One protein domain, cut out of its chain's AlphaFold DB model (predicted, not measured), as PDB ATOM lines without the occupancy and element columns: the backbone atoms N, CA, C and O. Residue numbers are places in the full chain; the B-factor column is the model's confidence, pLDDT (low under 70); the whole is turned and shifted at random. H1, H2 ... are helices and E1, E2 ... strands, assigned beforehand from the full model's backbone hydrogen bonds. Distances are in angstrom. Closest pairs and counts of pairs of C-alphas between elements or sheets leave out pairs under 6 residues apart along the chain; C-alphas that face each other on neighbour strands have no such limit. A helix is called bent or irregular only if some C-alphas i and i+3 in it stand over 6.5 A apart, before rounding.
ATOM      1  N   TRP A   3     -36.997 -27.225  29.543       82.06
ATOM      2  CA  TRP A   3     -36.805 -25.779  29.559       82.06
ATOM      3  C   TRP A   3     -37.933 -25.098  30.328       82.06
ATOM      4  O   TRP A   3     -39.071 -25.574  30.369       82.06
ATOM      5  N   ARG A   4     -37.605 -23.973  30.959       79.56
ATOM      6  CA  ARG A   4     -38.544 -23.113  31.681       79.56
ATOM      7  C   ARG A   4     -38.253 -21.667  31.320       79.56
ATOM      8  O   ARG A   4     -37.096 -21.289  31.165       79.56
ATOM      9  N   CYS A   5     -39.295 -20.856  31.187       77.56
ATOM     10  CA  CYS A   5     -39.128 -19.436  30.932       77.56
ATOM     11  C   CYS A   5     -38.515 -18.753  32.160       77.56
ATOM     12  O   CYS A   5     -39.122 -18.732  33.230       77.56
ATOM     13  N   ALA A   6     -37.350 -18.127  31.978       74.56
ATOM     14  CA  ALA A   6     -36.652 -17.389  33.031       74.56
ATOM     15  C   ALA A   6     -37.480 -16.230  33.623       74.56
ATOM     16  O   ALA A   6     -37.261 -15.826  34.758       74.56
ATOM     17  N   ARG A   7     -38.480 -15.721  32.887       72.81
ATOM     18  CA  ARG A   7     -39.380 -14.640  33.334       72.81
ATOM     19  C   ARG A   7     -40.495 -15.101  34.281       72.81
ATOM     20  O   ARG A   7     -41.335 -14.289  34.654       72.81
ATOM     21  N   GLY A   8     -40.571 -16.393  34.611       77.00
ATOM     22  CA  GLY A   8     -41.559 -16.909  35.562       77.00
ATOM     23  C   GLY A   8     -43.012 -16.869  35.073       77.00
ATOM     24  O   GLY A   8     -43.927 -17.011  35.873       77.00
ATOM     25  N   CYS A   9     -43.261 -16.714  33.766       80.00
ATOM     26  CA  CYS A   9     -44.618 -16.636  33.208       80.00
ATOM     27  C   CYS A   9     -45.350 -17.990  33.110       80.00
ATOM     28  O   CYS A   9     -46.382 -18.082  32.451       80.00
ATOM     29  N   GLY A  10     -44.801 -19.056  33.699       81.06
ATOM     30  CA  GLY A  10     -45.361 -20.410  33.640       81.06
ATOM     31  C   GLY A  10     -45.132 -21.150  32.317       81.06
ATOM     32  O   GLY A  10     -45.422 -22.339  32.235       81.06
ATOM     33  N   ALA A  11     -44.566 -20.499  31.295       80.38
ATOM     34  CA  ALA A  11     -44.195 -21.168  30.052       80.38
ATOM     35  C   ALA A  11     -42.974 -22.079  30.259       80.38
ATOM     36  O   ALA A  11     -41.959 -21.672  30.831       80.38
ATOM     37  N   GLY A  12     -43.060 -23.309  29.770       83.31
ATOM     38  CA  GLY A  12     -41.988 -24.295  29.821       83.31
ATOM     39  C   GLY A  12     -42.403 -25.579  29.119       83.31
ATOM     40  O   GLY A  12     -43.555 -25.730  28.712       83.31
ATOM     41  N   GLY A  13     -41.468 -26.511  28.965       87.75
ATOM     42  CA  GLY A  13     -41.759 -27.778  28.309       87.75
ATOM     43  C   GLY A  13     -40.589 -28.747  28.270       87.75
ATOM     44  O   GLY A  13     -39.482 -28.466  28.735       87.75
ATOM     45  N   SER A  14     -40.847 -29.912  27.685       85.00
ATOM     46  CA  SER A  14     -39.847 -30.952  27.465       85.00
ATOM     47  C   SER A  14     -39.755 -31.304  25.987       85.00
ATOM     48  O   SER A  14     -40.778 -31.535  25.346       85.00
ATOM     49  N   LYS A  15     -38.534 -31.412  25.466       84.00
ATOM     50  CA  LYS A  15     -38.252 -31.934  24.127       84.00
ATOM     51  C   LYS A  15     -37.383 -33.181  24.234       84.00
ATOM     52  O   LYS A  15     -36.394 -33.202  24.979       84.00
ATOM     53  N   ARG A  16     -37.778 -34.232  23.516       88.25
ATOM     54  CA  ARG A  16     -37.051 -35.503  23.444       88.25
ATOM     55  C   ARG A  16     -36.239 -35.523  22.152       88.25
ATOM     56  O   ARG A  16     -36.753 -35.145  21.103       88.25
ATOM     57  N   TYR A  17     -34.977 -35.909  22.269       85.75
ATOM     58  CA  TYR A  17     -34.044 -36.022  21.155       85.75
ATOM     59  C   TYR A  17     -33.581 -37.477  21.047       85.75
ATOM     60  O   TYR A  17     -33.581 -38.163  22.073       85.75
ATOM     61  N   PRO A  18     -33.206 -37.947  19.846       88.50
ATOM     62  CA  PRO A  18     -32.771 -39.328  19.643       88.50
ATOM     63  C   PRO A  18     -31.484 -39.661  20.404       88.50
ATOM     64  O   PRO A  18     -31.325 -40.784  20.870       88.50
ATOM     65  N   THR A  19     -30.588 -38.681  20.567       91.00
ATOM     66  CA  THR A  19     -29.316 -38.849  21.276       91.00
ATOM     67  C   THR A  19     -29.105 -37.777  22.347       91.00
ATOM     68  O   THR A  19     -29.680 -36.684  22.300       91.00
ATOM     69  N   ALA A  20     -28.252 -38.087  23.328       87.94
ATOM     70  CA  ALA A  20     -27.836 -37.126  24.351       87.94
ATOM     71  C   ALA A  20     -26.991 -35.981  23.759       87.94
ATOM     72  O   ALA A  20     -27.174 -34.828  24.141       87.94
ATOM     73  N   GLN A  21     -26.137 -36.279  22.773       88.19
ATOM     74  CA  GLN A  21     -25.320 -35.279  22.075       88.19
ATOM     75  C   GLN A  21     -26.175 -34.252  21.326       88.19
ATOM     76  O   GLN A  21     -25.888 -33.055  21.388       88.19
ATOM     77  N   ASP A  22     -27.264 -34.687  20.684       85.94
ATOM     78  CA  ASP A  22     -28.212 -33.762  20.055       85.94
ATOM     79  C   ASP A  22     -28.857 -32.847  21.096       85.94
ATOM     80  O   ASP A  22     -28.952 -31.634  20.897       85.94
ATOM     81  N   ALA A  23     -29.262 -33.406  22.240       88.31
ATOM     82  CA  ALA A  23     -29.857 -32.622  23.315       88.31
ATOM     83  C   ALA A  23     -28.899 -31.536  23.840       88.31
ATOM     84  O   ALA A  23     -29.333 -30.400  24.031       88.31
ATOM     85  N   GLU A  24     -27.614 -31.849  24.029       86.56
ATOM     86  CA  GLU A  24     -26.599 -30.882  24.476       86.56
ATOM     87  C   GLU A  24     -26.299 -29.809  23.427       86.56
ATOM     88  O   GLU A  24     -26.215 -28.620  23.757       86.56
ATOM     89  N   ARG A  25     -26.177 -30.206  22.154       87.31
ATOM     90  CA  ARG A  25     -25.920 -29.288  21.040       87.31
ATOM     91  C   ARG A  25     -27.008 -28.225  20.938       87.31
ATOM     92  O   ARG A  25     -26.702 -27.038  20.844       87.31
ATOM     93  N   TYR A  26     -28.273 -28.645  20.986       82.00
ATOM     94  CA  TYR A  26     -29.393 -27.713  20.926       82.00
ATOM     95  C   TYR A  26     -29.546 -26.905  22.216       82.00
ATOM     96  O   TYR A  26     -29.829 -25.713  22.131       82.00
ATOM     97  N   ALA A  27     -29.305 -27.493  23.393       84.81
ATOM     98  CA  ALA A  27     -29.343 -26.748  24.652       84.81
ATOM     99  C   ALA A  27     -28.352 -25.571  24.653       84.81
ATOM    100  O   ALA A  27     -28.745 -24.452  24.970       84.81
ATOM    101  N   ARG A  28     -27.104 -25.788  24.210       82.69
ATOM    102  CA  ARG A  28     -26.093 -24.718  24.106       82.69
ATOM    103  C   ARG A  28     -26.472 -23.607  23.129       82.69
ATOM    104  O   ARG A  28     -26.148 -22.452  23.388       82.69
ATOM    105  N   ALA A  29     -27.125 -23.948  22.018       79.56
ATOM    106  CA  ALA A  29     -27.566 -22.961  21.035       79.56
ATOM    107  C   ALA A  29     -28.661 -22.042  21.604       79.56
ATOM    108  O   ALA A  29     -28.605 -20.831  21.414       79.56
ATOM    109  N   PHE A  30     -29.616 -22.597  22.357       71.12
ATOM    110  CA  PHE A  30     -30.682 -21.810  22.985       71.12
ATOM    111  C   PHE A  30     -30.192 -20.911  24.133       71.12
ATOM    112  O   PHE A  30     -30.783 -19.862  24.370       71.12
ATOM    113  N   ASP A  31     -29.122 -21.290  24.836       70.56
ATOM    114  CA  ASP A  31     -28.679 -20.589  26.052       70.56
ATOM    115  C   ASP A  31     -27.929 -19.266  25.773       70.56
ATOM    116  O   ASP A  31     -27.913 -18.369  26.615       70.56
ATOM    117  N   ARG A  32     -27.294 -19.114  24.598       61.34
ATOM    118  CA  ARG A  32     -26.282 -18.059  24.368       61.34
ATOM    119  C   ARG A  32     -26.802 -16.766  23.727       61.34
ATOM    120  O   ARG A  32     -26.243 -15.707  24.001       61.34
ATOM    121  N   GLU A  33     -27.842 -16.825  22.898       54.16
ATOM    122  CA  GLU A  33     -28.335 -15.656  22.139       54.16
ATOM    123  C   GLU A  33     -29.716 -15.179  22.601       54.16
ATOM    124  O   GLU A  33     -29.957 -13.973  22.689       54.16
ATOM    125  N   ASP A  34     -30.598 -16.104  22.989       55.84
ATOM    126  CA  ASP A  34     -31.964 -15.773  23.400       55.84
ATOM    127  C   ASP A  34     -31.953 -14.882  24.659       55.84
ATOM    128  O   ASP A  34     -32.656 -13.875  24.725       55.84
ATOM    129  N   GLN A  35     -31.060 -15.141  25.624       57.19
ATOM    130  CA  GLN A  35     -30.949 -14.332  26.849       57.19
ATOM    131  C   GLN A  35     -30.574 -12.860  26.599       57.19
ATOM    132  O   GLN A  35     -31.044 -11.982  27.323       57.19
ATOM    133  N   ALA A  36     -29.766 -12.566  25.576       56.84
ATOM    134  CA  ALA A  36     -29.333 -11.200  25.274       56.84
ATOM    135  C   ALA A  36     -30.369 -10.406  24.451       56.84
ATOM    136  O   ALA A  36     -30.440  -9.179  24.554       56.84
ATOM    137  N   ASP A  37     -31.189 -11.091  23.647       53.06
ATOM    138  CA  ASP A  37     -32.128 -10.468  22.705       53.06
ATOM    139  C   ASP A  37     -33.592 -10.457  23.197       53.06
ATOM    140  O   ASP A  37     -34.390  -9.633  22.739       53.06
ATOM    141  N   LEU A  38     -33.946 -11.274  24.204       55.69
ATOM    142  CA  LEU A  38     -35.306 -11.417  24.769       55.69
ATOM    143  C   LEU A  38     -35.930 -10.128  25.353       55.69
ATOM    144  O   LEU A  38     -37.104 -10.142  25.740       55.69
ATOM    145  N   GLY A  39     -35.188  -9.020  25.407       54.56
ATOM    146  CA  GLY A  39     -35.695  -7.683  25.736       54.56
ATOM    147  C   GLY A  39     -35.305  -6.584  24.743       54.56
ATOM    148  O   GLY A  39     -35.840  -5.478  24.823       54.56
ATOM    149  N   ARG A  40     -34.397  -6.856  23.794       55.09
ATOM    150  CA  ARG A  40     -33.735  -5.805  23.008       55.09
ATOM    151  C   ARG A  40     -34.513  -5.388  21.760       55.09
ATOM    152  O   ARG A  40     -34.469  -4.221  21.382       55.09
ATOM    153  N   ARG A  41     -35.306  -6.290  21.171       54.97
ATOM    154  CA  ARG A  41     -36.164  -5.998  20.001       54.97
ATOM    155  C   ARG A  41     -37.613  -5.610  20.329       54.97
ATOM    156  O   ARG A  41     -38.393  -5.334  19.423       54.97
ATOM    157  N   ALA A  42     -37.990  -5.530  21.606       55.94
ATOM    158  CA  ALA A  42     -39.381  -5.311  22.014       55.94
ATOM    159  C   ALA A  42     -39.835  -3.869  22.377       55.94
ATOM    160  O   ALA A  42     -40.957  -3.755  22.880       55.94
ATOM    161  N   PRO A  43     -39.099  -2.753  22.161       58.06
ATOM    162  CA  PRO A  43     -39.646  -1.452  22.561       58.06
ATOM    163  C   PRO A  43     -40.723  -0.916  21.600       58.06
ATOM    164  O   PRO A  43     -41.607  -0.185  22.045       58.06
ATOM    165  N   LEU A  44     -40.713  -1.303  20.314       58.53
ATOM    166  CA  LEU A  44     -41.626  -0.739  19.304       58.53
ATOM    167  C   LEU A  44     -42.829  -1.633  18.955       58.53
ATOM    168  O   LEU A  44     -43.896  -1.115  18.639       58.53
ATOM    169  N   GLY A  45     -42.720  -2.961  19.087       64.25
ATOM    170  CA  GLY A  45     -43.805  -3.893  18.731       64.25
ATOM    171  C   GLY A  45     -45.031  -3.861  19.657       64.25
ATOM    172  O   GLY A  45     -46.077  -4.411  19.324       64.25
ATOM    173  N   LEU A  46     -44.932  -3.211  20.822       69.75
ATOM    174  CA  LEU A  46     -45.996  -3.172  21.837       69.75
ATOM    175  C   LEU A  46     -46.762  -1.841  21.886       69.75
ATOM    176  O   LEU A  46     -47.692  -1.700  22.684       69.75
ATOM    177  N   LEU A  47     -46.406  -0.871  21.039       76.06
ATOM    178  CA  LEU A  47     -47.113   0.410  20.922       76.06
ATOM    179  C   LEU A  47     -48.625   0.246  20.665       76.06
ATOM    180  O   LEU A  47     -49.403   0.854  21.407       76.06
ATOM    181  N   PRO A  48     -49.078  -0.626  19.736       80.44
ATOM    182  CA  PRO A  48     -50.510  -0.830  19.494       80.44
ATOM    183  C   PRO A  48     -51.256  -1.323  20.743       80.44
ATOM    184  O   PRO A  48     -52.344  -0.848  21.073       80.44
ATOM    185  N   LEU A  49     -50.640  -2.236  21.503       81.69
ATOM    186  CA  LEU A  49     -51.235  -2.796  22.717       81.69
ATOM    187  C   LEU A  49     -51.274  -1.773  23.865       81.69
ATOM    188  O   LEU A  49     -52.232  -1.748  24.645       81.69
ATOM    189  N   ARG A  50     -50.253  -0.909  23.962       79.31
ATOM    190  CA  ARG A  50     -50.191   0.191  24.936       79.31
ATOM    191  C   ARG A  50     -51.290   1.229  24.689       79.31
ATOM    192  O   ARG A  50     -51.968   1.602  25.646       79.31
ATOM    193  N   LEU A  51     -51.530   1.612  23.432       86.19
ATOM    194  CA  LEU A  51     -52.625   2.519  23.050       86.19
ATOM    195  C   LEU A  51     -53.996   1.927  23.394       86.19
ATOM    196  O   LEU A  51     -54.823   2.581  24.035       86.19
ATOM    197  N   LEU A  52     -54.212   0.653  23.056       87.00
ATOM    198  CA  LEU A  52     -55.467  -0.038  23.344       87.00
ATOM    199  C   LEU A  52     -55.743  -0.163  24.854       87.00
ATOM    200  O   LEU A  52     -56.896  -0.062  25.283       87.00
ATOM    201  N   ARG A  53     -54.708  -0.378  25.680       85.75
ATOM    202  CA  ARG A  53     -54.840  -0.373  27.150       85.75
ATOM    203  C   ARG A  53     -55.169   1.020  27.688       85.75
ATOM    204  O   ARG A  53     -56.076   1.131  28.511       85.75
ATOM    205  N   ALA A  54     -54.491   2.065  27.213       86.81
ATOM    206  CA  ALA A  54     -54.739   3.443  27.648       86.81
ATOM    207  C   ALA A  54     -56.174   3.899  27.331       86.81
ATOM    208  O   ALA A  54     -56.848   4.478  28.185       86.81
ATOM    209  N   TRP A  55     -56.678   3.567  26.141       89.12
ATOM    210  CA  TRP A  55     -58.050   3.890  25.753       89.12
ATOM    211  C   TRP A  55     -59.098   3.174  26.616       89.12
ATOM    212  O   TRP A  55     -60.052   3.795  27.081       89.12
ATOM    213  N   ARG A  56     -58.893   1.882  26.915       86.75
ATOM    214  CA  ARG A  56     -59.785   1.131  27.816       86.75
ATOM    215  C   ARG A  56     -59.821   1.712  29.231       86.75
ATOM    216  O   ARG A  56     -60.886   1.742  29.837       86.75
ATOM    217  N   LEU A  57     -58.686   2.171  29.757       84.94
ATOM    218  CA  LEU A  57     -58.620   2.789  31.086       84.94
ATOM    219  C   LEU A  57     -59.347   4.141  31.136       84.94
ATOM    220  O   LEU A  57     -60.032   4.414  32.119       84.94
ATOM    221  N   ARG A  58     -59.259   4.953  30.073       82.50
ATOM    222  CA  ARG A  58     -60.008   6.220  29.969       82.50
ATOM    223  C   ARG A  58     -61.520   5.994  29.959       82.50
ATOM    224  O   ARG A  58     -62.204   6.579  30.789       82.50
ATOM    225  N   ARG A  59     -62.019   5.051  29.149       81.12
ATOM    226  CA  ARG A  59     -63.458   4.717  29.119       81.12
ATOM    227  C   ARG A  59     -63.999   4.216  30.460       81.12
ATOM    228  O   ARG A  59     -65.148   4.474  30.796       81.12
ATOM    229  N   ARG A  60     -63.179   3.522  31.254       75.69
ATOM    230  CA  ARG A  60     -63.559   3.088  32.610       75.69
ATOM    231  C   ARG A  60     -63.635   4.244  33.607       75.69
ATOM    232  O   ARG A  60     -64.497   4.215  34.473       75.69
ATOM    233  N   LYS A  61     -62.759   5.250  33.490       70.88
ATOM    234  CA  LYS A  61     -62.845   6.476  34.302       70.88
ATOM    235  C   LYS A  61     -64.079   7.301  33.951       70.88
ATOM    236  O   LYS A  61     -64.731   7.803  34.853       70.88
TER     237      LYS A  61
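AT A GLANCE: This is residues 3 to 61 of the 73 residues of an uncharacterized protein of Streptomyces tuirus (UniProt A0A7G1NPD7). A long, open chain in which two helices, H1 and H2, are joined end to end by a short link, while the stretch before H1, with the small strand E1, folds back along H1 without packing on it. Residues 36 to 61, which include H2, stick out from the body as a free arm and make much of the length. The printed part has 59 residues, with one named strand and two named helices in the order E1, H1, H2, and the class is mostly helix. The whole is extended, with a radius of gyration of the C-alphas of 18.2 A, and it is a rod that spans 57 by 21 by 16 A.

HOW THE PARTS SIT: The longest helix is H1, residues 20 to 37. E1, residues 12 to 14, and H1 are apart, with no C-alpha of the one within 8 A of the other. E1 pairs with no named strand, but residues 12 to 13 of E1 form a short antiparallel pairing with residues 3 to 4. H2, residues 47 to 61, and H1 are apart too, and so are E1 and H2. Residues 36 to 61, of which 47 to 61 belong to H2, stand free: no C-alpha 8 or more residues away along the chain lies within 10 A of theirs. In H2 every O i to N i+4 pair is within hydrogen-bond range, while in H1 it is 9 of 14.

IN THESE COORDINATES: H1 has 18 residues and runs 27.1 A from C-alpha 20 at (-27.836, -37.126, 24.351) to C-alpha 37 at (-32.128, -10.468, 22.705). H1 is irregular, but only just: the C-alphas of Phe 30 and Glu 33 are 6.6 A apart. E1 has 3 residues, from Gly 12 to Ser 14, and begins with C-alpha 12 at (-41.988, -24.295, 29.821). H2 has 15 residues and runs 21.5 A from Leu 47 to Lys 61, whose C-alpha is at (-62.845, 6.476, 34.302).

THE WHOLE: The two C-alphas farthest apart are those of Thr 19 and Lys 61, at 57.9 A. Without the stretch that stands free, the body has 33 residues, spans 29 by 19 by 7 A and has a radius of gyration of 10.8 A. The printed part has no cut. The link from E1 to H1 is tight, with 5 residues, and the link from H1 to H2 is short, with 9 residues; no link is long. The mean pLDDT of the printed part is 76.2, and residues 32 to 46 are under 70, a stretch of low confidence in this model.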